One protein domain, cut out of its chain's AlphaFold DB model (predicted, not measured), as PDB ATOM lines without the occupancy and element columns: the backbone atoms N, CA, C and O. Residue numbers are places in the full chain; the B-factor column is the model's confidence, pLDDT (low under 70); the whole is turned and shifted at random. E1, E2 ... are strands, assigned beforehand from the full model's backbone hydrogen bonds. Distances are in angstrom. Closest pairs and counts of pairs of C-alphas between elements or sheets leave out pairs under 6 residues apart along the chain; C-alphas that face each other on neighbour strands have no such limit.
ATOM      1  N   THR A   2     146.090 168.959 266.757       52.78
ATOM      2  CA  THR A   2     145.948 168.483 265.371       52.78
ATOM      3  C   THR A   2     144.829 169.269 264.710       52.78
ATOM      4  O   THR A   2     143.739 169.352 265.273       52.78
ATOM      5  N   ILE A   3     145.099 169.850 263.544       61.25
ATOM      6  CA  ILE A   3     144.103 170.577 262.756       61.25
ATOM      7  C   ILE A   3     143.945 169.874 261.411       61.25
ATOM      8  O   ILE A   3     144.941 169.569 260.759       61.25
ATOM      9  N   HIS A   4     142.691 169.619 261.034       54.38
ATOM     10  CA  HIS A   4     142.298 169.017 259.763       54.38
ATOM     11  C   HIS A   4     141.673 170.090 258.878       54.38
ATOM     12  O   HIS A   4     140.702 170.729 259.287       54.38
ATOM     13  N   ILE A   5     142.213 170.279 257.675       57.53
ATOM     14  CA  ILE A   5     141.660 171.208 256.688       57.53
ATOM     15  C   ILE A   5     141.607 170.522 255.325       57.53
ATOM     16  O   ILE A   5     142.611 169.975 254.866       57.53
ATOM     17  N   LYS A   6     140.438 170.590 254.682       48.16
ATOM     18  CA  LYS A   6     140.139 169.937 253.402       48.16
ATOM     19  C   LYS A   6     140.630 170.765 252.216       48.16
ATOM     20  O   LYS A   6     140.294 171.945 252.114       48.16
ATOM     21  N   TYR A   7     141.317 170.130 251.267       56.09
ATOM     22  CA  TYR A   7     141.573 170.678 249.931       56.09
ATOM     23  C   TYR A   7     141.691 169.579 248.860       56.09
ATOM     24  O   TYR A   7     141.907 168.414 249.161       56.09
ATOM     25  N   LEU A   8     141.529 169.925 247.582       44.44
ATOM     26  CA  LEU A   8     141.681 168.994 246.463       44.44
ATOM     27  C   LEU A   8     143.134 168.918 245.994       44.44
ATOM     28  O   LEU A   8     143.601 169.841 245.333       44.44
ATOM     29  N   GLU A   9     143.831 167.801 246.194       45.34
ATOM     30  CA  GLU A   9     145.011 167.562 245.360       45.34
ATOM     31  C   GLU A   9     144.571 167.140 243.957       45.34
ATOM     32  O   GLU A   9     144.222 165.994 243.686       45.34
ATOM     33  N   GLN A  10     144.574 168.110 243.044       44.12
ATOM     34  CA  GLN A  10     144.613 167.826 241.620       44.12
ATOM     35  C   GLN A  10     146.058 167.479 241.264       44.12
ATOM     36  O   GLN A  10     146.969 168.276 241.502       44.12
ATOM     37  N   ILE A  11     146.276 166.306 240.665       40.12
ATOM     38  CA  ILE A  11     147.482 166.090 239.865       40.12
ATOM     39  C   ILE A  11     147.478 167.212 238.819       40.12
ATOM     40  O   ILE A  11     146.515 167.358 238.070       40.12
ATOM     41  N   LYS A  12     148.497 168.073 238.897       40.59
ATOM     42  CA  LYS A  12     148.593 169.397 238.267       40.59
ATOM     43  C   LYS A  12     147.915 169.502 236.893       40.59
ATOM     44  O   LYS A  12     148.350 168.862 235.943       40.59
ATOM     45  N   VAL A  13     146.998 170.464 236.765       40.44
ATOM     46  CA  VAL A  13     146.662 171.107 235.482       40.44
ATOM     47  C   VAL A  13     147.592 172.304 235.279       40.44
ATOM     48  O   VAL A  13     147.174 173.457 235.234       40.44
ATOM     49  N   GLN A  14     148.895 172.048 235.187       42.59
ATOM     50  CA  GLN A  14     149.672 172.840 234.234       42.59
ATOM     51  C   GLN A  14     149.292 172.302 232.840       42.59
ATOM     52  O   GLN A  14     148.784 171.186 232.742       42.59
ATOM     53  N   ILE A  15     149.495 173.066 231.767       48.47
ATOM     54  CA  ILE A  15     149.253 172.644 230.370       48.47
ATOM     55  C   ILE A  15     150.253 171.528 229.992       48.47
ATOM     56  O   ILE A  15     151.186 171.728 229.225       48.47
ATOM     57  N   THR A  16     150.133 170.362 230.616       53.34
ATOM     58  CA  THR A  16     150.961 169.170 230.390       53.34
ATOM     59  C   THR A  16     150.173 168.086 229.670       53.34
ATOM     60  O   THR A  16     150.755 167.280 228.956       53.34
ATOM     61  N   TYR A  62     139.641 164.423 247.465       85.00
ATOM     62  CA  TYR A  62     140.055 165.583 248.251       85.00
ATOM     63  C   TYR A  62     140.850 165.071 249.460       85.00
ATOM     64  O   TYR A  62     140.476 164.054 250.045       85.00
ATOM     65  N   ILE A  63     141.930 165.755 249.822       85.56
ATOM     66  CA  ILE A  63     142.816 165.389 250.927       85.56
ATOM     67  C   ILE A  63     142.666 166.355 252.105       85.56
ATOM     68  O   ILE A  63     142.355 167.534 251.929       85.56
ATOM     69  N   ASP A  64     142.935 165.851 253.305       84.94
ATOM     70  CA  ASP A  64     143.165 166.689 254.478       84.94
ATOM     71  C   ASP A  64     144.664 166.965 254.611       84.94
ATOM     72  O   ASP A  64     145.476 166.035 254.576       84.94
ATOM     73  N   ALA A  65     145.045 168.225 254.810       86.50
ATOM     74  CA  ALA A  65     146.391 168.543 255.269       86.50
ATOM     75  C   ALA A  65     146.438 168.457 256.798       86.50
ATOM     76  O   ALA A  65     145.576 169.009 257.487       86.50
ATOM     77  N   ILE A  66     147.457 167.775 257.325       89.00
ATOM     78  CA  ILE A  66     147.644 167.585 258.765       89.00
ATOM     79  C   ILE A  66     148.817 168.448 259.222       89.00
ATOM     80  O   ILE A  66     149.970 168.173 258.890       89.00
ATOM     81  N   TYR A  67     148.517 169.467 260.027       88.44
ATOM     82  CA  TYR A  67     149.524 170.318 260.662       88.44
ATOM     83  C   TYR A  67     149.670 169.983 262.142       88.44
ATOM     84  O   TYR A  67     148.684 169.845 262.869       88.44
ATOM     85  N   VAL A  68     150.923 169.887 262.590       89.88
ATOM     86  CA  VAL A  68     151.278 169.619 263.986       89.88
ATOM     87  C   VAL A  68     152.039 170.815 264.542       89.88
ATOM     88  O   VAL A  68     153.127 171.144 264.077       89.88
ATOM     89  N   GLY A  69     151.458 171.461 265.554       89.44
ATOM     90  CA  GLY A  69     152.068 172.574 266.283       89.44
ATOM     91  C   GLY A  69     152.344 172.233 267.747       89.44
ATOM     92  O   GLY A  69     151.632 171.417 268.354       89.44
ATOM     93  N   LYS A  70     153.360 172.886 268.331       95.00
ATOM     94  CA  LYS A  70     153.604 172.830 269.780       95.00
ATOM     95  C   LYS A  70     152.386 173.389 270.536       95.00
ATOM     96  O   LYS A  70     151.797 174.360 270.068       95.00
ATOM     97  N   PRO A  71     152.009 172.832 271.704       93.31
ATOM     98  CA  PRO A  71     150.815 173.270 272.442       93.31
ATOM     99  C   PRO A  71     150.815 174.744 272.865       93.31
ATOM    100  O   PRO A  71     149.751 175.309 273.127       93.31
ATOM    101  N   ASN A  72     152.001 175.338 272.958       96.31
ATOM    102  CA  ASN A  72     152.201 176.708 273.394       96.31
ATOM    103  C   ASN A  72     152.181 177.732 272.245       96.31
ATOM    104  O   ASN A  72     152.255 178.925 272.496       96.31
ATOM    105  N   ILE A  73     152.048 177.278 270.994       95.25
ATOM    106  CA  ILE A  73     151.763 178.149 269.851       95.25
ATOM    107  C   ILE A  73     150.242 178.314 269.758       95.25
ATOM    108  O   ILE A  73     149.527 177.318 269.597       95.25
ATOM    109  N   LYS A  74     149.742 179.549 269.851       95.31
ATOM    110  CA  LYS A  74     148.317 179.887 269.684       95.31
ATOM    111  C   LYS A  74     148.093 180.665 268.388       95.31
ATOM    112  O   LYS A  74     149.015 181.289 267.880       95.31
ATOM    113  N   GLY A  75     146.872 180.611 267.856       93.19
ATOM    114  CA  GLY A  75     146.477 181.296 266.612       93.19
ATOM    115  C   GLY A  75     146.374 180.392 265.377       93.19
ATOM    116  O   GLY A  75     145.709 180.759 264.410       93.19
ATOM    117  N   LEU A  76     146.944 179.181 265.417       91.62
ATOM    118  CA  LEU A  76     146.747 178.163 264.378       91.62
ATOM    119  C   LEU A  76     145.260 177.747 264.330       91.62
ATOM    120  O   LEU A  76     144.723 177.285 265.337       91.62
ATOM    121  N   THR A  77     144.613 177.882 263.168       89.44
ATOM    122  CA  THR A  77     143.167 177.641 262.983       89.44
ATOM    123  C   THR A  77     142.857 176.864 261.689       89.44
ATOM    124  O   THR A  77     143.583 177.031 260.704       89.44
ATOM    125  N   PRO A  78     141.790 176.029 261.658       86.25
ATOM    126  CA  PRO A  78     141.258 175.440 260.429       86.25
ATOM    127  C   PRO A  78     140.469 176.401 259.528       86.25
ATOM    128  O   PRO A  78     140.020 175.970 258.468       86.25
ATOM    129  N   ASP A  79     140.270 177.660 259.927       88.50
ATOM    130  CA  ASP A  79     139.324 178.602 259.302       88.50
ATOM    131  C   ASP A  79     139.829 179.211 257.980       88.50
ATOM    132  O   ASP A  79     139.733 180.410 257.730       88.50
ATOM    133  N   THR A  80     140.396 178.381 257.111       87.94
ATOM    134  CA  THR A  80     140.802 178.753 255.760       87.94
ATOM    135  C   THR A  80     140.681 177.557 254.826       87.94
ATOM    136  O   THR A  80     140.761 176.409 255.251       87.94
ATOM    137  N   VAL A  81     140.508 177.812 253.533       87.12
ATOM    138  CA  VAL A  81     140.665 176.770 252.517       87.12
ATOM    139  C   VAL A  81     142.135 176.751 252.122       87.12
ATOM    140  O   VAL A  81     142.664 177.754 251.645       87.12
ATOM    141  N   LEU A  82     142.799 175.615 252.322       89.19
ATOM    142  CA  LEU A  82     144.180 175.450 251.877       89.19
ATOM    143  C   LEU A  82     144.241 175.287 250.360       89.19
ATOM    144  O   LEU A  82     143.256 174.931 249.734       89.19
ATOM    145  N   GLY A  83     145.397 175.557 249.773       86.88
ATOM    146  CA  GLY A  83     145.717 175.299 248.378       86.88
ATOM    147  C   GLY A  83     146.507 174.005 248.192       86.88
ATOM    148  O   GLY A  83     146.638 173.176 249.096       86.88
ATOM    149  N   HIS A  84     147.071 173.847 246.992       87.19
ATOM    150  CA  HIS A  84     147.916 172.708 246.625       87.19
ATOM    151  C   HIS A  84     149.037 172.501 247.650       87.19
ATOM    152  O   HIS A  84     149.647 173.472 248.093       87.19
ATOM    153  N   HIS A  85     149.279 171.246 248.044       88.12
ATOM    154  CA  HIS A  85     150.218 170.873 249.111       88.12
ATOM    155  C   HIS A  85     149.896 171.447 250.505       88.12
ATOM    156  O   HIS A  85     150.787 171.589 251.341       88.12
ATOM    157  N   GLY A  86     148.636 171.809 250.765       86.12
ATOM    158  CA  GLY A  86     148.223 172.408 252.035       86.12
ATOM    159  C   GLY A  86     148.653 173.872 252.202       86.12
ATOM    160  O   GLY A  86     148.560 174.431 253.291       86.12
ATOM    161  N   VAL A  87     149.130 174.535 251.144       89.19
ATOM    162  CA  VAL A  87     149.598 175.927 251.229       89.19
ATOM    163  C   VAL A  87     148.475 176.849 251.713       89.19
ATOM    164  O   VAL A  87     147.353 176.765 251.238       89.19
ATOM    165  N   GLY A  88     148.777 177.760 252.640       90.81
ATOM    166  CA  GLY A  88     147.804 178.731 253.160       90.81
ATOM    167  C   GLY A  88     147.622 178.689 254.673       90.81
ATOM    168  O   GLY A  88     147.038 179.611 255.223       90.81
ATOM    169  N   ILE A  89     148.191 177.700 255.368       91.50
ATOM    170  CA  ILE A  89     148.092 177.582 256.834       91.50
ATOM    171  C   ILE A  89     148.631 178.810 257.595       91.50
ATOM    172  O   ILE A  89     148.202 179.086 258.708       91.50
ATOM    173  N   PHE A  90     149.544 179.570 256.986       92.81
ATOM    174  CA  PHE A  90     150.157 180.765 257.574       92.81
ATOM    175  C   PHE A  90     149.432 182.073 257.223       92.81
ATOM    176  O   PHE A  90     149.984 183.146 257.452       92.81
ATOM    177  N   TRP A  91     148.222 182.016 256.657       94.62
ATOM    178  CA  TRP A  91     147.477 183.209 256.233       94.62
ATOM    179  C   TRP A  91     147.253 184.227 257.367       94.62
ATOM    180  O   TRP A  91     147.215 185.424 257.097       94.62
ATOM    181  N   ASN A  92     147.160 183.759 258.617       95.06
ATOM    182  CA  ASN A  92     146.991 184.573 259.822       95.06
ATOM    183  C   ASN A  92     148.202 184.507 260.774       95.06
ATOM    184  O   ASN A  92     148.059 184.741 261.970       95.06
ATOM    185  N   ILE A  93     149.398 184.157 260.281       95.69
ATOM    186  CA  ILE A  93     150.575 183.936 261.145       95.69
ATOM    187  C   ILE A  93     150.950 185.163 261.991       95.69
ATOM    188  O   ILE A  93     151.505 185.014 263.076       95.69
ATOM    189  N   ALA A  94     150.632 186.371 261.516       97.12
ATOM    190  CA  ALA A  94     150.889 187.614 262.240       97.12
ATOM    191  C   ALA A  94     150.107 187.719 263.564       97.12
ATOM    192  O   ALA A  94     150.540 188.439 264.459       97.12
ATOM    193  N   ASP A  95     149.006 186.977 263.699       96.31
ATOM    194  CA  ASP A  95     148.158 186.968 264.895       96.31
ATOM    195  C   ASP A  95     148.566 185.876 265.901       96.31
ATOM    196  O   ASP A  95     147.922 185.701 266.936       96.31
ATOM    197  N   TRP A  96     149.600 185.087 265.593       96.19
ATOM    198  CA  TRP A  96     150.001 183.962 266.434       96.19
ATOM    199  C   TRP A  96     150.836 184.416 267.628       96.19
ATOM    200  O   TRP A  96     151.635 185.349 267.546       96.19
ATOM    201  N   THR A  97     150.707 183.686 268.734       97.62
ATOM    202  CA  THR A  97     151.474 183.929 269.960       97.62
ATOM    203  C   THR A  97     152.223 182.679 270.407       97.62
ATOM    204  O   THR A  97     151.884 181.549 270.039       97.62
ATOM    205  N   ILE A  98     153.273 182.899 271.200       97.06
ATOM    206  CA  ILE A  98     154.011 181.854 271.909       97.06
ATOM    207  C   ILE A  98     153.821 182.115 273.401       97.06
ATOM    208  O   ILE A  98     154.208 183.177 273.888       97.06
ATOM    209  N   GLU A  99     153.221 181.150 274.090       93.31
ATOM    210  CA  GLU A  99     152.990 181.154 275.543       93.31
ATOM    211  C   GLU A  99     153.995 180.277 276.303       93.31
ATOM    212  O   GLU A  99     154.605 179.365 275.688       93.31
TER     213      GLU A  99
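Overview. This is residues 2 to 16 and 62 to 99 of the 99 residues of the protein "Oligopeptide ABC transporter substrate-binding protein" of Clostridioides difficile (UniProt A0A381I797). With little regular structure, this is a two-stranded antiparallel ribbon, E1 beside E2, over which residues 69 to 99 fold back as a long looping stretch, while residues 8 to 16 run out from E1 toward one end. Of 53 printed residues, 12 are in named elements, E1 then E2; the class is all strand. The whole is loose, radius of gyration of the C-alphas 13.1 A, a rod of 47 by 20 by 15 A.

Arrangement. Begin at E1, residues 2 to 7, and set it beside E2, residues 63 to 68: they are antiparallel neighbours at 152 degrees. Look at N 63 and O 7, 2.7 A apart, within hydrogen-bond range. Residues 73 to 74 pair antiparallel with residues 97 to 98.

Along the chain. Find C-alpha 2 at (145.948, 168.483, 265.371); E1 runs 16.2 A from there. E2 runs 16.1 A to C-alpha 68 at (151.278, 169.619, 263.986).

Size, cuts and confidence. The C-alphas of Thr 16 and Glu 99 are farthest apart, 46.8 A. Residues 17 to 61 are not printed; C-alphas 16 and 62 are 21.2 A apart across the cut. Residues 2 to 16 have pLDDT under 70.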